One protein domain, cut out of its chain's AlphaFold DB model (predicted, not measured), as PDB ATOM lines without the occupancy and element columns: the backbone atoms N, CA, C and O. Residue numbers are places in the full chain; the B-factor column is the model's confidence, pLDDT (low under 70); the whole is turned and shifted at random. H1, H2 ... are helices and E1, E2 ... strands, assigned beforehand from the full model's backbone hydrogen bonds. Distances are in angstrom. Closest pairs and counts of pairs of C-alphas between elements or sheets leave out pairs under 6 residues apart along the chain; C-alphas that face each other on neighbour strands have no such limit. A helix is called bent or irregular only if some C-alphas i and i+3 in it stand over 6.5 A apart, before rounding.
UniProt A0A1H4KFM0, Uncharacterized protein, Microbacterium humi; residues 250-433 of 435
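This is residues 250 to 433 of the 435 residues of an uncharacterized protein of Microbacterium humi (UniProt A0A1H4KFM0). A twisted sheet of seven strands runs through the middle, with the long helix H1 and helix H4 packed on one face and H3 on the other. The loop of residues 311 to 336, between the small helix H2 and E3, reaches far out from this body and makes much of its length. The printed part has 184 residues, with four named helices and seven named strands in the order H1 E1 E2 H2 E3 E4 H3 E5 E6 E7 H4. The sheet is mixed, in the order E1 E2 E3 E4 E5 E7 E6, and the class is mixed, helices and strands. The whole is compact, with a radius of gyration of the C-alphas of 16.5 A and spans of 52 by 40 by 36 A.

The strands are E1, residues 288 to 290; E2, 299 to 303; E3, 337 to 341; E4, 346 to 352, 19.7 A long; E5, 381 to 387, 20.6 A; E6, 396 to 400; and E7, 406 to 412, 19.1 A. H1, residues 250 to 272, is 32.9 A long and begins at C-alpha 250 (155.677, 140.684, 213.867). H2 is residues 304 to 310, H3 residues 361 to 373, 18.0 A, and H4 residues 417 to 431, 20.0 A, ending at C-alpha 431 (173.759, 142.227, 236.563). H2 is irregular, but only just, with C-alphas 305 and 308 6.6 A apart; H4 is irregular, with C-alphas 419 and 422 7.8 A apart.

E4 and E5 are parallel, N 350 to O 383 at 2.9 A, and with H3 form a strand-helix-strand unit, parallel neighbours joined through a helix, its crossover right-handed. E5 and E7 are parallel, N 384 to O 408 at 2.8 A. Three hairpins are antiparallel: E3 and E4, N 339 to O 347 at 2.9 A; E1 and E2, N 299 to O 290 at 2.9 A; E6 and E7, N 397 to O 409 at 2.8 A. E2 and E3 are antiparallel, N 302 to O 338 at 2.8 A. There are three layers, helices on both faces of the sheet: H1 and H4 on one, H2 and H3 on the other. The closest C-alphas of H1 and E4 are Glu 257 and Ala 351, 5.7 A; of H4 and E7, Val 412 and Asn 420, 5.5 A; of H3 and E5, Leu 367 and Gly 382, 6.6 A; of H2 and E3, Gln 304 and Tyr 337, 5.9 A. H3 has a height over the sheet of 9.6 A. H1, with residues 267 to 271 alone, touches H4, with residues 424 to 428 alone, at a steep tilt of 64 degrees, the same way; their closest C-alphas, Met 268 and Leu 428, are 7.4 A apart. Every O i to N i+4 pair is within hydrogen-bond range in H1 and H3, against 8 of 11 in H4 and 1 of 3 in H2, which has 2 of 4 O i to N i+3 pairs within range.

The C-alphas of Lys 325 and Asp 418, the two farthest apart, are 52.7 A from each other. The printed part has no cut; the links H1 to E1 and H2 to E3 are long. The mean pLDDT of the printed part is 75.4, and 59 residues are under 70, among them 304 to 315 and 318 to 334.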
ATOM      1  N   ASP A 250     156.054 140.301 212.500       58.38
ATOM      2  CA  ASP A 250     155.677 140.684 213.867       58.38
ATOM      3  C   ASP A 250     155.677 139.483 214.827       58.38
ATOM      4  O   ASP A 250     155.870 139.630 216.027       58.38
ATOM      5  N   PHE A 251     155.472 138.275 214.301       66.00
ATOM      6  CA  PHE A 251     155.553 137.050 215.086       66.00
ATOM      7  C   PHE A 251     156.988 136.642 215.363       66.00
ATOM      8  O   PHE A 251     157.281 136.200 216.469       66.00
ATOM      9  N   ASP A 252     157.879 136.803 214.381       69.19
ATOM     10  CA  ASP A 252     159.291 136.528 214.605       69.19
ATOM     11  C   ASP A 252     159.852 137.471 215.684       69.19
ATOM     12  O   ASP A 252     160.681 137.039 216.479       69.19
ATOM     13  N   GLU A 253     159.400 138.735 215.739       72.12
ATOM     14  CA  GLU A 253     159.810 139.710 216.766       72.12
ATOM     15  C   GLU A 253     159.474 139.212 218.176       72.12
ATOM     16  O   GLU A 253     160.370 139.043 219.001       72.12
ATOM     17  N   THR A 254     158.205 138.894 218.436       71.56
ATOM     18  CA  THR A 254     157.783 138.416 219.758       71.56
ATOM     19  C   THR A 254     158.339 137.017 220.069       71.56
ATOM     20  O   THR A 254     158.639 136.693 221.215       71.56
ATOM     21  N   LEU A 255     158.537 136.170 219.056       74.31
ATOM     22  CA  LEU A 255     159.189 134.872 219.227       74.31
ATOM     23  C   LEU A 255     160.656 135.025 219.663       74.31
ATOM     24  O   LEU A 255     161.125 134.297 220.540       74.31
ATOM     25  N   PHE A 256     161.369 135.975 219.061       80.38
ATOM     26  CA  PHE A 256     162.736 136.318 219.431       80.38
ATOM     27  C   PHE A 256     162.807 136.885 220.852       80.38
ATOM     28  O   PHE A 256     163.679 136.482 221.621       80.38
ATOM     29  N   GLU A 257     161.856 137.742 221.232       81.44
ATOM     30  CA  GLU A 257     161.704 138.216 222.610       81.44
ATOM     31  C   GLU A 257     161.578 137.030 223.586       81.44
ATOM     32  O   GLU A 257     162.414 136.871 224.476       81.44
ATOM     33  N   LEU A 258     160.624 136.118 223.379       80.06
ATOM     34  CA  LEU A 258     160.454 134.955 224.265       80.06
ATOM     35  C   LEU A 258     161.691 134.057 224.345       80.06
ATOM     36  O   LEU A 258     162.001 133.528 225.414       80.06
ATOM     37  N   TRP A 259     162.409 133.891 223.234       85.50
ATOM     38  CA  TRP A 259     163.675 133.170 223.243       85.50
ATOM     39  C   TRP A 259     164.713 133.882 224.121       85.50
ATOM     40  O   TRP A 259     165.301 133.247 224.996       85.50
ATOM     41  N   CYS A 260     164.886 135.200 223.966       88.69
ATOM     42  CA  CYS A 260     165.771 135.991 224.824       88.69
ATOM     43  C   CYS A 260     165.383 135.873 226.303       88.69
ATOM     44  O   CYS A 260     166.263 135.707 227.145       88.69
ATOM     45  N   LEU A 261     164.085 135.920 226.617       87.38
ATOM     46  CA  LEU A 261     163.587 135.794 227.983       87.38
ATOM     47  C   LEU A 261     164.041 134.485 228.636       87.38
ATOM     48  O   LEU A 261     164.567 134.505 229.748       87.38
ATOM     49  N   GLU A 262     163.861 133.350 227.958       85.62
ATOM     50  CA  GLU A 262     164.275 132.063 228.522       85.62
ATOM     51  C   GLU A 262     165.796 131.956 228.636       85.62
ATOM     52  O   GLU A 262     166.290 131.484 229.655       85.62
ATOM     53  N   GLN A 263     166.547 132.470 227.657       88.81
ATOM     54  CA  GLN A 263     168.012 132.495 227.720       88.81
ATOM     55  C   GLN A 263     168.543 133.324 228.897       88.81
ATOM     56  O   GLN A 263     169.538 132.937 229.515       88.81
ATOM     57  N   ILE A 264     167.875 134.433 229.237       90.69
ATOM     58  CA  ILE A 264     168.177 135.226 230.435       90.69
ATOM     59  C   ILE A 264     167.848 134.414 231.694       90.69
ATOM     60  O   ILE A 264     168.697 134.294 232.574       90.69
ATOM     61  N   ARG A 265     166.647 133.825 231.783       89.62
ATOM     62  CA  ARG A 265     166.199 133.052 232.959       89.62
ATOM     63  C   ARG A 265     167.097 131.856 233.245       89.62
ATOM     64  O   ARG A 265     167.450 131.628 234.398       89.62
ATOM     65  N   GLU A 266     167.463 131.105 232.213       88.19
ATOM     66  CA  GLU A 266     168.351 129.948 232.311       88.19
ATOM     67  C   GLU A 266     169.718 130.350 232.870       88.19
ATOM     68  O   GLU A 266     170.193 129.757 233.837       88.19
ATOM     69  N   ARG A 267     170.315 131.418 232.332       91.19
ATOM     70  CA  ARG A 267     171.640 131.887 232.759       91.19
ATOM     71  C   ARG A 267     171.634 132.548 234.131       91.19
ATOM     72  O   ARG A 267     172.556 132.323 234.910       91.19
ATOM     73  N   MET A 268     170.594 133.315 234.458       91.75
ATOM     74  CA  MET A 268     170.410 133.844 235.812       91.75
ATOM     75  C   MET A 268     170.242 132.707 236.820       91.75
ATOM     76  O   MET A 268     170.889 132.733 237.860       91.75
ATOM     77  N   SER A 269     169.448 131.681 236.495       89.81
ATOM     78  CA  SER A 269     169.272 130.502 237.351       89.81
ATOM     79  C   SER A 269     170.573 129.718 237.528       89.81
ATOM     80  O   SER A 269     170.874 129.278 238.634       89.81
ATOM     81  N   ALA A 270     171.382 129.596 236.473       90.06
ATOM     82  CA  ALA A 270     172.689 128.952 236.552       90.06
ATOM     83  C   ALA A 270     173.707 129.749 237.391       90.06
ATOM     84  O   ALA A 270     174.526 129.140 238.076       90.06
ATOM     85  N   ARG A 271     173.676 131.092 237.346       91.25
ATOM     86  CA  ARG A 271     174.640 131.947 238.065       91.25
ATOM     87  C   ARG A 271     174.246 132.246 239.510       91.25
ATOM     88  O   ARG A 271     175.119 132.256 240.368       91.25
ATOM     89  N   TYR A 272     172.969 132.515 239.758       89.56
ATOM     90  CA  TYR A 272     172.463 133.006 241.042       89.56
ATOM     91  C   TYR A 272     171.567 131.991 241.753       89.56
ATOM     92  O   TYR A 272     170.930 132.341 242.736       89.56
ATOM     93  N   GLY A 273     171.403 130.772 241.231       83.06
ATOM     94  CA  GLY A 273     170.360 129.870 241.718       83.06
ATOM     95  C   GLY A 273     168.959 130.477 241.558       83.06
ATOM     96  O   GLY A 273     168.727 131.348 240.721       83.06
ATOM     97  N   GLY A 274     168.003 130.022 242.364       82.25
ATOM     98  CA  GLY A 274     166.680 130.641 242.447       82.25
ATOM     99  C   GLY A 274     165.594 130.021 241.567       82.25
ATOM    100  O   GLY A 274     165.814 129.111 240.761       82.25
ATOM    101  N   GLU A 275     164.374 130.509 241.777       79.50
ATOM    102  CA  GLU A 275     163.159 129.928 241.219       79.50
ATOM    103  C   GLU A 275     162.814 130.558 239.867       79.50
ATOM    104  O   GLU A 275     162.612 131.770 239.724       79.50
ATOM    105  N   ARG A 276     162.693 129.701 238.850       78.94
ATOM    106  CA  ARG A 276     162.144 130.059 237.541       78.94
ATOM    107  C   ARG A 276     160.618 130.057 237.613       78.94
ATOM    108  O   ARG A 276     159.966 129.085 237.241       78.94
ATOM    109  N   ASN A 277     160.055 131.170 238.073       73.25
ATOM    110  CA  ASN A 277     158.608 131.353 238.185       73.25
ATOM    111  C   ASN A 277     157.911 131.289 236.828       73.25
ATOM    112  O   ASN A 277     158.411 131.816 235.838       73.25
ATOM    113  N   GLU A 278     156.729 130.686 236.790       65.25
ATOM    114  CA  GLU A 278     155.921 130.598 235.577       65.25
ATOM    115  C   GLU A 278     155.629 131.990 234.995       65.25
ATOM    116  O   GLU A 278     155.192 132.896 235.709       65.25
ATOM    117  N   TRP A 279     155.852 132.161 233.690       66.62
ATOM    118  CA  TRP A 279     155.468 133.393 233.014       66.62
ATOM    119  C   TRP A 279     153.988 133.353 232.662       66.62
ATOM    120  O   TRP A 279     153.533 132.535 231.863       66.62
ATOM    121  N   ILE A 280     153.234 134.276 233.252       61.44
ATOM    122  CA  ILE A 280     151.813 134.440 232.987       61.44
ATOM    123  C   ILE A 280     151.615 135.820 232.381       61.44
ATOM    124  O   ILE A 280     151.913 136.845 232.994       61.44
ATOM    125  N   TYR A 281     151.093 135.852 231.159       58.03
ATOM    126  CA  TYR A 281     150.815 137.104 230.477       58.03
ATOM    127  C   TYR A 281     149.870 137.996 231.301       58.03
ATOM    128  O   TYR A 281     148.824 137.540 231.768       58.03
ATOM    129  N   GLY A 282     150.231 139.271 231.484       57.00
ATOM    130  CA  GLY A 282     149.444 140.213 232.287       57.00
ATOM    131  C   GLY A 282     149.652 140.097 233.803       57.00
ATOM    132  O   GLY A 282     149.176 140.963 234.546       57.00
ATOM    133  N   ASP A 283     150.361 139.067 234.269       64.19
ATOM    134  CA  ASP A 283     150.699 138.886 235.677       64.19
ATOM    135  C   ASP A 283     151.863 139.819 236.053       64.19
ATOM    136  O   ASP A 283     152.870 139.865 235.338       64.19
ATOM    137  N   PRO A 284     151.734 140.621 237.126       68.69
ATOM    138  CA  PRO A 284     152.819 141.475 237.579       68.69
ATOM    139  C   PRO A 284     153.937 140.758 238.333       68.69
ATOM    140  O   PRO A 284     154.920 141.411 238.687       68.69
ATOM    141  N   GLN A 285     153.803 139.463 238.611       77.12
ATOM    142  CA  GLN A 285     154.832 138.720 239.331       77.12
ATOM    143  C   GLN A 285     156.133 138.576 238.519       77.12
ATOM    144  O   GLN A 285     156.103 138.517 237.286       77.12
ATOM    145  N   PRO A 286     157.291 138.517 239.201       82.62
ATOM    146  CA  PRO A 286     158.559 138.275 238.534       82.62
ATOM    147  C   PRO A 286     158.617 136.844 237.990       82.62
ATOM    148  O   PRO A 286     158.209 135.896 238.660       82.62
ATOM    149  N   VAL A 287     159.187 136.683 236.797       82.94
ATOM    150  CA  VAL A 287     159.381 135.386 236.114       82.94
ATOM    151  C   VAL A 287     160.665 134.665 236.538       82.94
ATOM    152  O   VAL A 287     160.930 133.533 236.123       82.94
ATOM    153  N   PHE A 288     161.477 135.328 237.355       89.06
ATOM    154  CA  PHE A 288     162.626 134.765 238.048       89.06
ATOM    155  C   PHE A 288     162.872 135.556 239.333       89.06
ATOM    156  O   PHE A 288     162.739 136.783 239.331       89.06
ATOM    157  N   GLY A 289     163.248 134.860 240.402       88.62
ATOM    158  CA  GLY A 289     163.713 135.479 241.636       88.62
ATOM    159  C   GLY A 289     164.819 134.658 242.286       88.62
ATOM    160  O   GLY A 289     164.726 133.431 242.331       88.62
ATOM    161  N   SER A 290     165.837 135.339 242.804       88.50
ATOM    162  CA  SER A 290     166.865 134.712 243.631       88.50
ATOM    163  C   SER A 290     167.283 135.619 244.780       88.50
ATOM    164  O   SER A 290     167.438 136.825 244.589       88.50
ATOM    165  N   ASP A 291     167.480 135.007 245.945       84.81
ATOM    166  CA  ASP A 291     168.089 135.620 247.128       84.81
ATOM    167  C   ASP A 291     169.584 135.234 247.261       84.81
ATOM    168  O   ASP A 291     170.271 135.725 248.152       84.81
ATOM    169  N   ASP A 292     170.098 134.360 246.385       79.75
ATOM    170  CA  ASP A 292     171.444 133.767 246.454       79.75
ATOM    171  C   ASP A 292     172.422 134.493 245.509       79.75
ATOM    172  O   ASP A 292     172.976 133.941 244.556       79.75
ATOM    173  N   THR A 293     172.559 135.801 245.720       79.00
ATOM    174  CA  THR A 293     173.424 136.674 244.914       79.00
ATOM    175  C   THR A 293     174.733 136.995 245.641       79.00
ATOM    176  O   THR A 293     174.786 136.912 246.872       79.00
ATOM    177  N   PRO A 294     175.803 137.401 244.924       71.50
ATOM    178  CA  PRO A 294     177.119 137.628 245.528       71.50
ATOM    179  C   PRO A 294     177.139 138.609 246.709       71.50
ATOM    180  O   PRO A 294     177.951 138.424 247.616       71.50
ATOM    181  N   ASN A 295     176.252 139.613 246.726       73.69
ATOM    182  CA  ASN A 295     176.194 140.613 247.799       73.69
ATOM    183  C   ASN A 295     174.944 140.470 248.692       73.69
ATOM    184  O   ASN A 295     174.720 141.301 249.569       73.69
ATOM    185  N   GLY A 296     174.146 139.407 248.517       74.56
ATOM    186  CA  GLY A 296     172.939 139.145 249.311       74.56
ATOM    187  C   GLY A 296     171.711 139.983 248.926       74.56
ATOM    188  O   GLY A 296     170.701 139.940 249.631       74.56
ATOM    189  N   THR A 297     171.766 140.736 247.825       81.69
ATOM    190  CA  THR A 297     170.624 141.481 247.274       81.69
ATOM    191  C   THR A 297     169.705 140.540 246.517       81.69
ATOM    192  O   THR A 297     170.135 139.824 245.614       81.69
ATOM    193  N   ARG A 298     168.403 140.580 246.793       86.38
ATOM    194  CA  ARG A 298     167.444 139.808 246.004       86.38
ATOM    195  C   ARG A 298     167.350 140.369 244.590       86.38
ATOM    196  O   ARG A 298     167.018 141.540 244.416       86.38
ATOM    197  N   LEU A 299     167.529 139.515 243.589       89.75
ATOM    198  CA  LEU A 299     167.249 139.833 242.193       89.75
ATOM    199  C   LEU A 299     165.856 139.361 241.790       89.75
ATOM    200  O   LEU A 299     165.388 138.296 242.193       89.75
ATOM    201  N   SER A 300     165.178 140.143 240.956       89.25
ATOM    202  CA  SER A 300     163.887 139.779 240.370       89.25
ATOM    203  C   SER A 300     163.790 140.242 238.917       89.25
ATOM    204  O   SER A 300     164.053 141.403 238.615       89.25
ATOM    205  N   LEU A 301     163.410 139.333 238.017       89.56
ATOM    206  CA  LEU A 301     163.212 139.612 236.588       89.56
ATOM    207  C   LEU A 301     161.725 139.794 236.288       89.56
ATOM    208  O   LEU A 301     160.918 138.905 236.564       89.56
ATOM    209  N   TYR A 302     161.374 140.908 235.655       84.44
ATOM    210  CA  TYR A 302     160.017 141.257 235.243       84.44
ATOM    211  C   TYR A 302     159.917 141.393 233.722       84.44
ATOM    212  O   TYR A 302     160.861 141.816 233.058       84.44
ATOM    213  N   VAL A 303     158.733 141.080 233.188       79.69
ATOM    214  CA  VAL A 303     158.366 141.251 231.772       79.69
ATOM    215  C   VAL A 303     157.400 142.436 231.635       79.69
ATOM    216  O   VAL A 303     156.679 142.761 232.583       79.69
ATOM    217  N   GLN A 304     157.375 143.073 230.461       69.31
ATOM    218  CA  GLN A 304     156.610 144.274 230.082       69.31
ATOM    219  C   GLN A 304     155.249 144.481 230.788       69.31
ATOM    220  O   GLN A 304     154.946 145.578 231.264       69.31
ATOM    221  N   SER A 305     154.414 143.445 230.924       58.19
ATOM    222  CA  SER A 305     153.097 143.565 231.566       58.19
ATOM    223  C   SER A 305     153.146 143.831 233.076       58.19
ATOM    224  O   SER A 305     152.272 144.520 233.611       58.19
ATOM    225  N   GLY A 306     154.161 143.314 233.772       54.22
ATOM    226  CA  GLY A 306     154.360 143.553 235.201       54.22
ATOM    227  C   GLY A 306     155.026 144.883 235.502       54.22
ATOM    228  O   GLY A 306     154.749 145.503 236.527       54.22
ATOM    229  N   LEU A 307     155.798 145.395 234.549       60.62
ATOM    230  CA  LEU A 307     156.610 146.592 234.714       60.62
ATOM    231  C   LEU A 307     155.826 147.840 235.113       60.62
ATOM    232  O   LEU A 307     156.245 148.568 236.009       60.62
ATOM    233  N   ARG A 308     154.646 148.059 234.523       58.44
ATOM    234  CA  ARG A 308     153.797 149.217 234.865       58.44
ATOM    235  C   ARG A 308     153.304 149.211 236.313       58.44
ATOM    236  O   ARG A 308     153.012 150.277 236.844       58.44
ATOM    237  N   LYS A 309     153.159 148.031 236.920       56.56
ATOM    238  CA  LYS A 309     152.659 147.870 238.294       56.56
ATOM    239  C   LYS A 309     153.803 147.758 239.298       56.56
ATOM    240  O   LYS A 309     153.696 148.317 240.381       56.56
ATOM    241  N   THR A 310     154.884 147.078 238.921       53.47
ATOM    242  CA  THR A 310     156.055 146.842 239.773       53.47
ATOM    243  C   THR A 310     156.895 148.097 239.956       53.47
ATOM    244  O   THR A 310     157.341 148.365 241.065       53.47
ATOM    245  N   LEU A 311     157.092 148.891 238.900       56.03
ATOM    246  CA  LEU A 311     157.980 150.047 238.992       56.03
ATOM    247  C   LEU A 311     157.434 151.142 239.915       56.03
ATOM    248  O   LEU A 311     158.226 151.932 240.400       56.03
ATOM    249  N   ASN A 312     156.115 151.238 240.145       55.41
ATOM    250  CA  ASN A 312     155.469 152.378 240.827       55.41
ATOM    251  C   ASN A 312     156.021 153.761 240.388       55.41
ATOM    252  O   ASN A 312     155.947 154.746 241.120       55.41
ATOM    253  N   ILE A 313     156.603 153.829 239.188       55.78
ATOM    254  CA  ILE A 313     157.268 154.996 238.626       55.78
ATOM    255  C   ILE A 313     156.343 155.518 237.543       55.78
ATOM    256  O   ILE A 313     156.094 154.875 236.519       55.78
ATOM    257  N   GLU A 314     155.803 156.703 237.787       61.91
ATOM    258  CA  GLU A 314     154.980 157.380 236.804       61.91
ATOM    259  C   GLU A 314     155.872 157.973 235.700       61.91
ATOM    260  O   GLU A 314     156.802 158.718 236.021       61.91
ATOM    261  N   PRO A 315     155.588 157.713 234.406       68.62
ATOM    262  CA  PRO A 315     156.360 158.304 233.318       68.62
ATOM    263  C   PRO A 315     156.380 159.834 233.429       68.62
ATOM    264  O   PRO A 315     155.325 160.472 233.573       68.62
ATOM    265  N   ARG A 316     157.575 160.427 233.351       72.56
ATOM    266  CA  ARG A 316     157.774 161.883 233.424       72.56
ATOM    267  C   ARG A 316     157.256 162.594 232.175       72.56
ATOM    268  O   ARG A 316     156.702 163.692 232.268       72.56
ATOM    269  N   TRP A 317     157.430 161.983 231.008       72.00
ATOM    270  CA  TRP A 317     157.130 162.585 229.715       72.00
ATOM    271  C   TRP A 317     155.626 162.589 229.426       72.00
ATOM    272  O   TRP A 317     154.890 161.634 229.695       72.00
ATOM    273  N   ARG A 318     155.146 163.688 228.839       68.94
ATOM    274  CA  ARG A 318     153.741 163.893 228.464       68.94
ATOM    275  C   ARG A 318     153.652 164.143 226.964       68.94
ATOM    276  O   ARG A 318     154.485 164.864 226.425       68.94
ATOM    277  N   SER A 319     152.650 163.560 226.304       61.53
ATOM    278  CA  SER A 319     152.393 163.871 224.896       61.53
ATOM    279  C   SER A 319     151.874 165.303 224.768       61.53
ATOM    280  O   SER A 319     150.994 165.711 225.529       61.53
ATOM    281  N   VAL A 320     152.415 166.054 223.808       59.38
ATOM    282  CA  VAL A 320     151.976 167.421 223.476       59.38
ATOM    283  C   VAL A 320     150.819 167.392 222.461       59.38
ATOM    284  O   VAL A 320     149.998 168.305 222.422       59.38
ATOM    285  N   GLU A 321     150.677 166.301 221.702       53.59
ATOM    286  CA  GLU A 321     149.602 166.090 220.730       53.59
ATOM    287  C   GLU A 321     148.517 165.169 221.298       53.59
ATOM    288  O   GLU A 321     148.541 163.948 221.152       53.59
ATOM    289  N   SER A 322     147.502 165.751 221.924       46.34
ATOM    290  CA  SER A 322     146.205 165.086 222.049       46.34
ATOM    291  C   SER A 322     145.105 166.087 221.723       46.34
ATOM    292  O   SER A 322     144.388 166.583 222.591       46.34
ATOM    293  N   SER A 323     144.945 166.371 220.434       45.78
ATOM    294  CA  SER A 323     143.812 167.120 219.873       45.78
ATOM    295  C   SER A 323     142.473 166.355 219.946       45.78
ATOM    296  O   SER A 323     141.468 166.791 219.391       45.78
ATOM    297  N   ARG A 324     142.398 165.233 220.679       49.88
ATOM    298  CA  ARG A 324     141.157 164.501 220.981       49.88
ATOM    299  C   ARG A 324     140.956 164.385 222.489       49.88
ATOM    300  O   ARG A 324     141.526 163.480 223.077       49.88
ATOM    301  N   LYS A 325     140.150 165.283 223.077       46.84
ATOM    302  CA  LYS A 325     139.428 165.251 224.384       46.84
ATOM    303  C   LYS A 325     140.082 164.647 225.659       46.84
ATOM    304  O   LYS A 325     139.486 164.781 226.719       46.84
ATOM    305  N   ASN A 326     141.294 164.096 225.619       45.38
ATOM    306  CA  ASN A 326     142.008 163.437 226.713       45.38
ATOM    307  C   ASN A 326     143.439 163.998 226.808       45.38
ATOM    308  O   ASN A 326     144.415 163.326 226.487       45.38
ATOM    309  N   ALA A 327     143.552 165.248 227.264       46.94
ATOM    310  CA  ALA A 327     144.787 166.034 227.389       46.94
ATOM    311  C   ALA A 327     145.804 165.557 228.450       46.94
ATOM    312  O   ALA A 327     146.473 166.377 229.078       46.94
ATOM    313  N   LYS A 328     145.920 164.248 228.717       48.44
ATOM    314  CA  LYS A 328     146.799 163.706 229.774       48.44
ATOM    315  C   LYS A 328     147.377 162.314 229.481       48.44
ATOM    316  O   LYS A 328     147.676 161.582 230.422       48.44
ATOM    317  N   SER A 329     147.559 161.904 228.224       51.78
ATOM    318  CA  SER A 329     148.291 160.653 227.974       51.78
ATOM    319  C   SER A 329     149.788 160.870 228.226       51.78
ATOM    320  O   SER A 329     150.469 161.573 227.473       51.78
ATOM    321  N   ARG A 330     150.300 160.288 229.314       60.09
ATOM    322  CA  ARG A 330     151.744 160.163 229.549       60.09
ATOM    323  C   ARG A 330     152.363 159.317 228.435       60.09
ATOM    324  O   ARG A 330     151.772 158.316 228.033       60.09
ATOM    325  N   LEU A 331     153.532 159.723 227.941       55.34
ATOM    326  CA  LEU A 331     154.296 158.931 226.979       55.34
ATOM    327  C   LEU A 331     154.940 157.776 227.745       55.34
ATOM    328  O   LEU A 331     155.956 157.949 228.412       55.34
ATOM    329  N   GLY A 332     154.296 156.612 227.708       56.53
ATOM    330  CA  GLY A 332     154.813 155.388 228.308       56.53
ATOM    331  C   GLY A 332     155.250 154.418 227.222       56.53
ATOM    332  O   GLY A 332     154.403 153.728 226.661       56.53
ATOM    333  N   GLY A 333     156.551 154.352 226.945       62.31
ATOM    334  CA  GLY A 333     157.147 153.139 226.383       62.31
ATOM    335  C   GLY A 333     157.452 152.182 227.532       62.31
ATOM    336  O   GLY A 333     157.779 152.644 228.620       62.31
ATOM    337  N   VAL A 334     157.278 150.880 227.335       67.00
ATOM    338  CA  VAL A 334     157.539 149.884 228.380       67.00
ATOM    339  C   VAL A 334     158.648 148.980 227.862       67.00
ATOM    340  O   VAL A 334     158.459 148.433 226.774       67.00
ATOM    341  N   PRO A 335     159.778 148.851 228.579       74.94
ATOM    342  CA  PRO A 335     160.850 147.972 228.142       74.94
ATOM    343  C   PRO A 335     160.396 146.513 228.132       74.94
ATOM    344  O   PRO A 335     159.463 146.149 228.853       74.94
ATOM    345  N   ASP A 336     161.068 145.694 227.327       78.06
ATOM    346  CA  ASP A 336     160.710 144.285 227.165       78.06
ATOM    347  C   ASP A 336     160.921 143.534 228.493       78.06
ATOM    348  O   ASP A 336     160.001 142.864 228.984       78.06
ATOM    349  N   TYR A 337     162.083 143.744 229.134       86.38
ATOM    350  CA  TYR A 337     162.414 143.183 230.447       86.38
ATOM    351  C   TYR A 337     163.048 144.195 231.400       86.38
ATOM    352  O   TYR A 337     163.643 145.200 231.002       86.38
ATOM    353  N   LEU A 338     162.966 143.876 232.689       87.00
ATOM    354  CA  LEU A 338     163.640 144.604 233.756       87.00
ATOM    355  C   LEU A 338     164.141 143.636 234.815       87.00
ATOM    356  O   LEU A 338     163.363 142.851 235.356       87.00
ATOM    357  N   VAL A 339     165.413 143.754 235.160       88.38
ATOM    358  CA  VAL A 339     165.965 143.136 236.364       88.38
ATOM    359  C   VAL A 339     165.991 144.189 237.464       88.38
ATOM    360  O   VAL A 339     166.432 145.306 237.217       88.38
ATOM    361  N   VAL A 340     165.507 143.846 238.654       85.94
ATOM    362  CA  VAL A 340     165.471 144.721 239.832       85.94
ATOM    363  C   VAL A 340     166.228 144.049 240.970       85.94
ATOM    364  O   VAL A 340     165.928 142.899 241.296       85.94
ATOM    365  N   GLY A 341     167.179 144.767 241.565       84.81
ATOM    366  CA  GLY A 341     167.782 144.417 242.849       84.81
ATOM    367  C   GLY A 341     166.939 144.955 244.010       84.81
ATOM    368  O   GLY A 341     166.295 145.999 243.884       84.81
ATOM    369  N   SER A 342     166.930 144.277 245.159       80.06
ATOM    370  CA  SER A 342     166.190 144.715 246.355       80.06
ATOM    371  C   SER A 342     166.594 146.093 246.879       80.06
ATOM    372  O   SER A 342     165.815 146.713 247.600       80.06
ATOM    373  N   GLU A 343     167.774 146.586 246.510       76.00
ATOM    374  CA  GLU A 343     168.255 147.929 246.842       76.00
ATOM    375  C   GLU A 343     167.749 149.031 245.879       76.00
ATOM    376  O   GLU A 343     167.985 150.215 246.109       76.00
ATOM    377  N   GLY A 344     166.972 148.676 244.847       74.94
ATOM    378  CA  GLY A 344     166.290 149.618 243.948       74.94
ATOM    379  C   GLY A 344     167.025 149.918 242.636       74.94
ATOM    380  O   GLY A 344     166.446 150.535 241.731       74.94
ATOM    381  N   GLN A 345     168.263 149.442 242.484       79.69
ATOM    382  CA  GLN A 345     168.964 149.429 241.204       79.69
ATOM    383  C   GLN A 345     168.244 148.486 240.239       79.69
ATOM    384  O   GLN A 345     167.623 147.489 240.622       79.69
ATOM    385  N   HIS A 346     168.314 148.813 238.958       82.00
ATOM    386  CA  HIS A 346     167.633 148.048 237.931       82.00
ATOM    387  C   HIS A 346     168.428 148.078 236.631       82.00
ATOM    388  O   HIS A 346     169.173 149.015 236.343       82.00
ATOM    389  N   VAL A 347     168.229 147.037 235.835       88.38
ATOM    390  CA  VAL A 347     168.789 146.906 234.494       88.38
ATOM    391  C   VAL A 347     167.630 146.776 233.526       88.38
ATOM    392  O   VAL A 347     166.793 145.884 233.675       88.38
ATOM    393  N   ILE A 348     167.570 147.677 232.549       87.81
ATOM    394  CA  ILE A 348     166.551 147.657 231.497       87.81
ATOM    395  C   ILE A 348     167.066 146.824 230.328       87.81
ATOM    396  O   ILE A 348     168.156 147.089 229.832       87.81
ATOM    397  N   LEU A 349     166.284 145.860 229.849       89.88
ATOM    398  CA  LEU A 349     166.661 145.033 228.707       89.88
ATOM    399  C   LEU A 349     165.634 145.179 227.582       89.88
ATOM    400  O   LEU A 349     164.426 145.131 227.817       89.88
ATOM    401  N   ASP A 350     166.136 145.337 226.362       87.50
ATOM    402  CA  ASP A 350     165.340 145.522 225.149       87.50
ATOM    403  C   ASP A 350     165.836 144.541 224.074       87.50
ATOM    404  O   ASP A 350     167.009 144.562 223.687       87.50
ATOM    405  N   ALA A 351     164.961 143.643 223.624       87.44
ATOM    406  CA  ALA A 351     165.248 142.649 222.598       87.44
ATOM    407  C   ALA A 351     164.690 143.109 221.251       87.44
ATOM    408  O   ALA A 351     163.543 143.540 221.141       87.44
ATOM    409  N   LYS A 352     165.515 143.064 220.200       85.94
ATOM    410  CA  LYS A 352     165.140 143.560 218.874       85.94
ATOM    411  C   LYS A 352     165.580 142.628 217.757       85.94
ATOM    412  O   LYS A 352     166.766 142.457 217.470       85.94
ATOM    413  N   LEU A 353     164.593 142.108 217.036       77.62
ATOM    414  CA  LEU A 353     164.813 141.325 215.831       77.62
ATOM    415  C   LEU A 353     165.122 142.248 214.643       77.62
ATOM    416  O   LEU A 353     164.244 142.614 213.866       77.62
ATOM    417  N   ARG A 354     166.387 142.646 214.492       69.81
ATOM    418  CA  ARG A 354     166.863 143.347 213.291       69.81
ATOM    419  C   ARG A 354     168.220 142.802 212.873       69.81
ATOM    420  O   ARG A 354     169.164 142.905 213.644       69.81
ATOM    421  N   ASP A 355     168.318 142.311 211.639       65.69
ATOM    422  CA  ASP A 355     169.597 141.945 211.020       65.69
ATOM    423  C   ASP A 355     170.407 143.228 210.770       65.69
ATOM    424  O   ASP A 355     170.026 144.073 209.951       65.69
ATOM    425  N   ARG A 356     171.471 143.443 211.553       62.66
ATOM    426  CA  ARG A 356     172.231 144.701 211.555       62.66
ATOM    427  C   ARG A 356     173.621 144.548 210.969       62.66
ATOM    428  O   ARG A 356     174.361 143.620 211.261       62.66
ATOM    429  N   SER A 357     174.006 145.582 210.225       59.41
ATOM    430  CA  SER A 357     175.379 145.842 209.780       59.41
ATOM    431  C   SER A 357     176.008 147.075 210.454       59.41
ATOM    432  O   SER A 357     177.126 147.453 210.113       59.41
ATOM    433  N   ARG A 358     175.287 147.744 211.370       63.91
ATOM    434  CA  ARG A 358     175.679 149.005 212.034       63.91
ATOM    435  C   ARG A 358     175.235 149.029 213.503       63.91
ATOM    436  O   ARG A 358     174.327 148.290 213.879       63.91
ATOM    437  N   ARG A 359     175.840 149.927 214.294       67.31
ATOM    438  CA  ARG A 359     175.552 150.138 215.728       67.31
ATOM    439  C   ARG A 359     174.063 150.391 216.019       67.31
ATOM    440  O   ARG A 359     173.382 150.997 215.185       67.31
ATOM    441  N   PRO A 360     173.545 149.991 217.197       71.75
ATOM    442  CA  PRO A 360     172.126 150.088 217.517       71.75
ATOM    443  C   PRO A 360     171.688 151.474 218.010       71.75
ATOM    444  O   PRO A 360     171.161 151.630 219.104       71.75
ATOM    445  N   THR A 361     171.905 152.511 217.199       73.56
ATOM    446  CA  THR A 361     171.706 153.906 217.623       73.56
ATOM    447  C   THR A 361     170.253 154.228 218.005       73.56
ATOM    448  O   THR A 361     170.034 154.939 218.979       73.56
ATOM    449  N   GLU A 362     169.253 153.691 217.293       78.12
ATOM    450  CA  GLU A 362     167.826 153.908 217.609       78.12
ATOM    451  C   GLU A 362     167.451 153.337 218.988       78.12
ATOM    452  O   GLU A 362     166.748 153.977 219.765       78.12
ATOM    453  N   GLU A 363     167.944 152.147 219.313       81.50
ATOM    454  CA  GLU A 363     167.682 151.440 220.567       81.50
ATOM    455  C   GLU A 363     168.441 152.071 221.725       81.50
ATOM    456  O   GLU A 363     167.882 152.205 222.809       81.50
ATOM    457  N   ILE A 364     169.663 152.556 221.482       80.75
ATOM    458  CA  ILE A 364     170.387 153.379 222.455       80.75
ATOM    459  C   ILE A 364     169.548 154.618 222.799       80.75
ATOM    460  O   ILE A 364     169.343 154.903 223.975       80.75
ATOM    461  N   TYR A 365     168.980 155.317 221.807       81.25
ATOM    462  CA  TYR A 365     168.088 156.451 222.082       81.25
ATOM    463  C   TYR A 365     166.807 156.045 222.825       81.25
ATOM    464  O   TYR A 365     166.338 156.811 223.667       81.25
ATOM    465  N   LYS A 366     166.252 154.852 222.567       79.75
ATOM    466  CA  LYS A 366     165.105 154.324 223.328       79.75
ATOM    467  C   LYS A 366     165.467 154.049 224.786       79.75
ATOM    468  O   LYS A 366     164.727 154.488 225.661       79.75
ATOM    469  N   LEU A 367     166.606 153.405 225.053       80.06
ATOM    470  CA  LEU A 367     167.096 153.156 226.413       80.06
ATOM    471  C   LEU A 367     167.368 154.457 227.169       80.06
ATOM    472  O   LEU A 367     166.896 154.612 228.290       80.06
ATOM    473  N   LEU A 368     168.036 155.427 226.539       80.19
ATOM    474  CA  LEU A 368     168.227 156.761 227.124       80.19
ATOM    475  C   LEU A 368     166.883 157.449 227.404       80.19
ATOM    476  O   LEU A 368     166.711 158.112 228.428       80.19
ATOM    477  N   GLY A 369     165.907 157.257 226.513       77.94
ATOM    478  CA  GLY A 369     164.529 157.673 226.729       77.94
ATOM    479  C   GLY A 369     163.912 157.016 227.960       77.94
ATOM    480  O   GLY A 369     163.299 157.718 228.758       77.94
ATOM    481  N   TYR A 370     164.109 155.712 228.168       78.56
ATOM    482  CA  TYR A 370     163.649 155.025 229.374       78.56
ATOM    483  C   TYR A 370     164.341 155.537 230.635       78.56
ATOM    484  O   TYR A 370     163.642 155.910 231.573       78.56
ATOM    485  N   PHE A 371     165.668 155.655 230.648       80.19
ATOM    486  CA  PHE A 371     166.409 156.189 231.796       80.19
ATOM    487  C   PHE A 371     165.899 157.572 232.207       80.19
ATOM    488  O   PHE A 371     165.593 157.815 233.376       80.19
ATOM    489  N   ASN A 372     165.709 158.463 231.231       76.81
ATOM    490  CA  ASN A 372     165.225 159.813 231.489       76.81
ATOM    491  C   ASN A 372     163.740 159.839 231.907       76.81
ATOM    492  O   ASN A 372     163.351 160.543 232.845       76.81
ATOM    493  N   ASN A 373     162.890 159.067 231.225       72.94
ATOM    494  CA  ASN A 373     161.444 159.063 231.448       72.94
ATOM    495  C   ASN A 373     161.048 158.375 232.765       72.94
ATOM    496  O   ASN A 373     160.055 158.774 233.379       72.94
ATOM    497  N   PHE A 374     161.832 157.388 233.207       70.69
ATOM    498  CA  PHE A 374     161.592 156.592 234.413       70.69
ATOM    499  C   PHE A 374     162.458 156.984 235.616       70.69
ATOM    500  O   PHE A 374     162.393 156.317 236.643       70.69
ATOM    501  N   ALA A 375     163.155 158.128 235.566       55.44
ATOM    502  CA  ALA A 375     163.683 158.778 236.771       55.44
ATOM    503  C   ALA A 375     164.594 157.891 237.628       55.44
ATOM    504  O   ALA A 375     164.525 157.932 238.857       55.44
ATOM    505  N   HIS A 376     165.374 157.043 236.986       62.44
ATOM    506  CA  HIS A 376     166.157 156.053 237.687       62.44
ATOM    507  C   HIS A 376     167.318 156.713 238.440       62.44
ATOM    508  O   HIS A 376     167.880 157.700 237.974       62.44
ATOM    509  N   GLN A 377     167.592 156.234 239.656       58.75
ATOM    510  CA  GLN A 377     168.742 156.674 240.444       58.75
ATOM    511  C   GLN A 377     170.023 156.350 239.668       58.75
ATOM    512  O   GLN A 377     170.112 155.280 239.067       58.75
ATOM    513  N   ASP A 378     170.989 157.267 239.667       59.84
ATOM    514  CA  ASP A 378     172.302 157.010 239.081       59.84
ATOM    515  C   ASP A 378     173.075 155.999 239.944       59.84
ATOM    516  O   ASP A 378     173.030 156.103 241.176       59.84
ATOM    517  N   PRO A 379     173.818 155.054 239.341       67.31
ATOM    518  CA  PRO A 379     174.025 154.851 237.900       67.31
ATOM    519  C   PRO A 379     172.906 154.046 237.205       67.31
ATOM    520  O   PRO A 379     172.315 153.138 237.785       67.31
ATOM    521  N   THR A 380     172.659 154.333 235.919       78.81
ATOM    522  CA  THR A 380     171.662 153.622 235.090       78.81
ATOM    523  C   THR A 380     172.285 152.513 234.242       78.81
ATOM    524  O   THR A 380     173.351 152.684 233.650       78.81
ATOM    525  N   PHE A 381     171.608 151.366 234.146       88.06
ATOM    526  CA  PHE A 381     172.109 150.199 233.419       88.06
ATOM    527  C   PHE A 381     171.115 149.715 232.364       88.06
ATOM    528  O   PHE A 381     169.912 149.595 232.621       88.06
ATOM    529  N   GLY A 382     171.613 149.417 231.163       89.00
ATOM    530  CA  GLY A 382     170.783 149.000 230.036       89.00
ATOM    531  C   GLY A 382     171.432 147.944 229.163       89.00
ATOM    532  O   GLY A 382     172.654 147.872 229.055       89.00
ATOM    533  N   VAL A 383     170.600 147.133 228.521       91.00
ATOM    534  CA  VAL A 383     171.025 146.041 227.648       91.00
ATOM    535  C   VAL A 383     170.189 146.047 226.376       91.00
ATOM    536  O   VAL A 383     168.961 146.095 226.433       91.00
ATOM    537  N   ILE A 384     170.854 145.948 225.228       89.12
ATOM    538  CA  ILE A 384     170.229 145.760 223.919       89.12
ATOM    539  C   ILE A 384     170.638 144.389 223.388       89.12
ATOM    540  O   ILE A 384     171.813 144.151 223.100       89.12
ATOM    541  N   LEU A 385     169.654 143.510 223.219       88.50
ATOM    542  CA  LEU A 385     169.807 142.194 222.601       88.50
ATOM    543  C   LEU A 385     169.340 142.303 221.153       88.50
ATOM    544  O   LEU A 385     168.195 142.684 220.909       88.50
ATOM    545  N   TYR A 386     170.183 141.976 220.177       85.62
ATOM    546  CA  TYR A 386     169.763 142.016 218.774       85.62
ATOM    547  C   TYR A 386     170.129 140.756 218.003       85.62
ATOM    548  O   TYR A 386     171.171 140.149 218.219       85.62
ATOM    549  N   TYR A 387     169.260 140.360 217.079       83.38
ATOM    550  CA  TYR A 387     169.501 139.188 216.244       83.38
ATOM    551  C   TYR A 387     170.590 139.446 215.191       83.38
ATOM    552  O   TYR A 387     170.506 140.428 214.451       83.38
ATOM    553  N   ALA A 388     171.577 138.553 215.066       77.12
ATOM    554  CA  ALA A 388     172.551 138.596 213.973       77.12
ATOM    555  C   ALA A 388     172.936 137.191 213.485       77.12
ATOM    556  O   ALA A 388     173.303 136.334 214.275       77.12
ATOM    557  N   LYS A 389     172.926 136.979 212.161       70.19
ATOM    558  CA  LYS A 389     173.194 135.673 211.510       70.19
ATOM    559  C   LYS A 389     174.671 135.263 211.462       70.19
ATOM    560  O   LYS A 389     175.005 134.154 211.053       70.19
ATOM    561  N   SER A 390     175.587 136.190 211.731       61.53
ATOM    562  CA  SER A 390     177.028 135.977 211.580       61.53
ATOM    563  C   SER A 390     177.793 136.945 212.481       61.53
ATOM    564  O   SER A 390     177.402 138.111 212.556       61.53
ATOM    565  N   PRO A 391     178.931 136.537 213.072       55.47
ATOM    566  CA  PRO A 391     179.780 137.431 213.850       55.47
ATOM    567  C   PRO A 391     180.507 138.382 212.890       55.47
ATOM    568  O   PRO A 391     181.578 138.074 212.374       55.47
ATOM    569  N   ARG A 392     179.879 139.505 212.531       51.84
ATOM    570  CA  ARG A 392     180.487 140.549 211.677       51.84
ATOM    571  C   ARG A 392     180.750 141.859 212.427       51.84
ATOM    572  O   ARG A 392     181.152 142.842 211.816       51.84
ATOM    573  N   VAL A 393     180.534 141.867 213.737       52.94
ATOM    574  CA  VAL A 393     180.594 143.017 214.652       52.94
ATOM    575  C   VAL A 393     181.142 142.477 215.991       52.94
ATOM    576  O   VAL A 393     181.028 141.263 216.191       52.94
ATOM    577  N   PRO A 394     181.782 143.274 216.878       54.91
ATOM    578  CA  PRO A 394     182.196 142.776 218.193       54.91
ATOM    579  C   PRO A 394     181.054 142.022 218.877       54.91
ATOM    580  O   PRO A 394     179.906 142.458 218.772       54.91
ATOM    581  N   ALA A 395     181.369 140.916 219.566       61.19
ATOM    582  CA  ALA A 395     180.378 140.089 220.255       61.19
ATOM    583  C   ALA A 395     179.460 140.937 221.146       61.19
ATOM    584  O   ALA A 395     178.263 140.674 221.212       61.19
ATOM    585  N   TYR A 396     180.006 142.007 221.736       70.00
ATOM    586  CA  TYR A 396     179.270 143.071 222.400       70.00
ATOM    587  C   TYR A 396     179.990 144.431 222.288       70.00
ATOM    588  O   TYR A 396     181.206 144.501 222.110       70.00
ATOM    589  N   GLU A 397     179.240 145.524 222.427       80.81
ATOM    590  CA  GLU A 397     179.740 146.884 222.647       80.81
ATOM    591  C   GLU A 397     179.254 147.377 224.019       80.81
ATOM    592  O   GLU A 397     178.108 147.134 224.400       80.81
ATOM    593  N   MET A 398     180.119 148.075 224.758       81.81
ATOM    594  CA  MET A 398     179.779 148.711 226.033       81.81
ATOM    595  C   MET A 398     179.912 150.227 225.888       81.81
ATOM    596  O   MET A 398     180.914 150.717 225.366       81.81
ATOM    597  N   PHE A 399     178.917 150.961 226.367       82.94
ATOM    598  CA  PHE A 399     178.907 152.418 226.409       82.94
ATOM    599  C   PHE A 399     178.798 152.862 227.861       82.94
ATOM    600  O   PHE A 399     177.954 152.352 228.592       82.94
ATOM    601  N   GLU A 400     179.621 153.816 228.275       83.31
ATOM    602  CA  GLU A 400     179.541 154.409 229.611       83.31
ATOM    603  C   GLU A 400     178.735 155.708 229.549       83.31
ATOM    604  O   GLU A 400     178.890 156.501 228.614       83.31
ATOM    605  N   THR A 401     177.846 155.918 230.521       72.56
ATOM    606  CA  THR A 401     177.144 157.198 230.684       72.56
ATOM    607  C   THR A 401     177.997 158.156 231.511       72.56
ATOM    608  O   THR A 401     178.915 157.744 232.224       72.56
ATOM    609  N   ALA A 402     177.708 159.456 231.428       71.75
ATOM    610  CA  ALA A 402     178.455 160.470 232.173       71.75
ATOM    611  C   ALA A 402     178.312 160.304 233.700       71.75
ATOM    612  O   ALA A 402     179.188 160.715 234.457       71.75
ATOM    613  N   GLU A 403     177.228 159.669 234.139       71.56
ATOM    614  CA  GLU A 403     176.856 159.422 235.530       71.56
ATOM    615  C   GLU A 403     177.371 158.068 236.064       71.56
ATOM    616  O   GLU A 403     176.978 157.631 237.143       71.56
ATOM    617  N   GLY A 404     178.243 157.377 235.317       76.75
ATOM    618  CA  GLY A 404     178.793 156.070 235.703       76.75
ATOM    619  C   GLY A 404     177.885 154.875 235.381       76.75
ATOM    620  O   GLY A 404     178.176 153.752 235.797       76.75
ATOM    621  N   GLY A 405     176.801 155.105 234.638       82.62
ATOM    622  CA  GLY A 405     175.945 154.068 234.070       82.62
ATOM    623  C   GLY A 405     176.598 153.328 232.905       82.62
ATOM    624  O   GLY A 405     177.627 153.748 232.371       82.62
ATOM    625  N   GLN A 406     175.995 152.211 232.492       89.12
ATOM    626  CA  GLN A 406     176.489 151.403 231.375       89.12
ATOM    627  C   GLN A 406     175.358 150.898 230.478       89.12
ATOM    628  O   GLN A 406     174.330 150.419 230.953       89.12
ATOM    629  N   ILE A 407     175.573 150.963 229.165       88.75
ATOM    630  CA  ILE A 407     174.726 150.322 228.159       88.75
ATOM    631  C   ILE A 407     175.542 149.228 227.483       88.75
ATOM    632  O   ILE A 407     176.544 149.509 226.829       88.75
ATOM    633  N   LEU A 408     175.083 147.990 227.606       90.50
ATOM    634  CA  LEU A 408     175.610 146.835 226.897       90.50
ATOM    635  C   LEU A 408     174.763 146.586 225.643       90.50
ATOM    636  O   LEU A 408     173.541 146.552 225.713       90.50
ATOM    637  N   ALA A 409     175.385 146.364 224.494       88.38
ATOM    638  CA  ALA A 409     174.685 145.935 223.288       88.38
ATOM    639  C   ALA A 409     175.380 144.720 222.686       88.38
ATOM    640  O   ALA A 409     176.556 144.808 222.349       88.38
ATOM    641  N   PHE A 410     174.672 143.607 222.506       86.75
ATOM    642  CA  PHE A 410     175.279 142.392 221.967       86.75
ATOM    643  C   PHE A 410     174.352 141.604 221.054       86.75
ATOM    644  O   PHE A 410     173.122 141.666 221.162       86.75
ATOM    645  N   SER A 411     174.975 140.896 220.115       84.25
ATOM    646  CA  SER A 411     174.257 140.083 219.148       84.25
ATOM    647  C   SER A 411     173.992 138.689 219.690       84.25
ATOM    648  O   SER A 411     174.862 138.101 220.329       84.25
ATOM    649  N   VAL A 412     172.831 138.140 219.357       85.38
ATOM    650  CA  VAL A 412     172.442 136.776 219.706       85.38
ATOM    651  C   VAL A 412     171.862 136.054 218.492       85.38
ATOM    652  O   VAL A 412     171.111 136.638 217.708       85.38
ATOM    653  N   ASP A 413     172.201 134.779 218.336       85.50
ATOM    654  CA  ASP A 413     171.655 133.904 217.296       85.50
ATOM    655  C   ASP A 413     171.004 132.661 217.928       85.50
ATOM    656  O   ASP A 413     171.722 131.841 218.515       85.50
ATOM    657  N   PRO A 414     169.672 132.481 217.805       83.75
ATOM    658  CA  PRO A 414     168.995 131.264 218.244       83.75
ATOM    659  C   PRO A 414     169.511 129.985 217.575       83.75
ATOM    660  O   PRO A 414     169.410 128.914 218.166       83.75
ATOM    661  N   GLU A 415     170.071 130.072 216.362       81.06
ATOM    662  CA  GLU A 415     170.636 128.920 215.645       81.06
ATOM    663  C   GLU A 415     172.010 128.503 216.199       81.06
ATOM    664  O   GLU A 415     172.448 127.368 215.998       81.06
ATOM    665  N   ARG A 416     172.706 129.407 216.901       77.88
ATOM    666  CA  ARG A 416     174.069 129.201 217.415       77.88
ATOM    667  C   ARG A 416     174.184 129.670 218.866       77.88
ATOM    668  O   ARG A 416     174.871 130.660 219.125       77.88
ATOM    669  N   PRO A 417     173.548 128.971 219.821       69.31
ATOM    670  CA  PRO A 417     173.541 129.375 221.225       69.31
ATOM    671  C   PRO A 417     174.954 129.558 221.803       69.31
ATOM    672  O   PRO A 417     175.204 130.577 222.443       69.31
ATOM    673  N   ASP A 418     175.892 128.665 221.472       68.00
ATOM    674  CA  ASP A 418     177.287 128.712 221.949       68.00
ATOM    675  C   ASP A 418     178.071 129.933 221.437       68.00
ATOM    676  O   ASP A 418     179.032 130.383 222.058       68.00
ATOM    677  N   GLY A 419     177.662 130.503 220.298       68.69
ATOM    678  CA  GLY A 419     178.292 131.693 219.717       68.69
ATOM    679  C   GLY A 419     177.965 132.988 220.464       68.69
ATOM    680  O   GLY A 419     178.524 134.033 220.138       68.69
ATOM    681  N   ASN A 420     177.069 132.925 221.450       79.19
ATOM    682  CA  ASN A 420     176.535 134.087 222.153       79.19
ATOM    683  C   ASN A 420     177.169 134.288 223.547       79.19
ATOM    684  O   ASN A 420     176.856 135.265 224.230       79.19
ATOM    685  N   GLU A 421     178.037 133.371 223.994       84.81
ATOM    686  CA  GLU A 421     178.479 133.276 225.396       84.81
ATOM    687  C   GLU A 421     179.227 134.508 225.917       84.81
ATOM    688  O   GLU A 421     179.039 134.893 227.072       84.81
ATOM    689  N   GLU A 422     180.023 135.184 225.084       85.38
ATOM    690  CA  GLU A 422     180.719 136.412 225.501       85.38
ATOM    691  C   GLU A 422     179.735 137.535 225.862       85.38
ATOM    692  O   GLU A 422     179.882 138.183 226.900       85.38
ATOM    693  N   GLY A 423     178.699 137.738 225.041       87.31
ATOM    694  CA  GLY A 423     177.667 138.742 225.296       87.31
ATOM    695  C   GLY A 423     176.812 138.394 226.515       87.31
ATOM    696  O   GLY A 423     176.536 139.256 227.351       87.31
ATOM    697  N   TRP A 424     176.474 137.113 226.683       90.19
ATOM    698  CA  TRP A 424     175.776 136.636 227.875       90.19
ATOM    699  C   TRP A 424     176.605 136.784 229.154       90.19
ATOM    700  O   TRP A 424     176.076 137.202 230.182       90.19
ATOM    701  N   THR A 425     177.906 136.509 229.095       91.00
ATOM    702  CA  THR A 425     178.825 136.732 230.221       91.00
ATOM    703  C   THR A 425     178.903 138.217 230.564       91.00
ATOM    704  O   THR A 425     178.828 138.585 231.736       91.00
ATOM    705  N   ALA A 426     178.986 139.089 229.555       90.75
ATOM    706  CA  ALA A 426     178.961 140.534 229.762       90.75
ATOM    707  C   ALA A 426     177.644 141.006 230.405       90.75
ATOM    708  O   ALA A 426     177.683 141.859 231.291       90.75
ATOM    709  N   LEU A 427     176.501 140.423 230.019       92.44
ATOM    710  CA  LEU A 427     175.213 140.683 230.665       92.44
ATOM    711  C   LEU A 427     175.253 140.306 232.147       92.44
ATOM    712  O   LEU A 427     174.898 141.126 232.984       92.44
ATOM    713  N   LEU A 428     175.692 139.093 232.480       92.12
ATOM    714  CA  LEU A 428     175.745 138.635 233.871       92.12
ATOM    715  C   LEU A 428     176.685 139.504 234.720       92.12
ATOM    716  O   LEU A 428     176.326 139.890 235.826       92.12
ATOM    717  N   ASN A 429     177.834 139.910 234.173       91.00
ATOM    718  CA  ASN A 429     178.743 140.844 234.843       91.00
ATOM    719  C   ASN A 429     178.112 142.230 235.065       91.00
ATOM    720  O   ASN A 429     178.443 142.912 236.033       91.00
ATOM    721  N   LEU A 430     177.222 142.671 234.168       89.88
ATOM    722  CA  LEU A 430     176.446 143.896 234.359       89.88
ATOM    723  C   LEU A 430     175.391 143.713 235.458       89.88
ATOM    724  O   LEU A 430     175.211 144.612 236.275       89.88
ATOM    725  N   LEU A 431     174.727 142.552 235.511       90.12
ATOM    726  CA  LEU A 431     173.759 142.227 236.563       90.12
ATOM    727  C   LEU A 431     174.417 142.141 237.947       90.12
ATOM    728  O   LEU A 431     173.820 142.585 238.922       90.12
ATOM    729  N   ASP A 432     175.663 141.671 238.041       88.62
ATOM    730  CA  ASP A 432     176.423 141.653 239.302       88.62
ATOM    731  C   ASP A 432     176.602 143.057 239.913       88.62
ATOM    732  O   ASP A 432     176.815 143.179 241.114       88.62
ATOM    733  N   ARG A 433     176.495 144.131 239.113       83.94
ATOM    734  CA  ARG A 433     176.568 145.521 239.605       83.94
ATOM    735  C   ARG A 433     175.283 146.012 240.269       83.94
ATOM    736  O   ARG A 433     175.306 147.063 240.903       83.94
TER     737      ARG A 433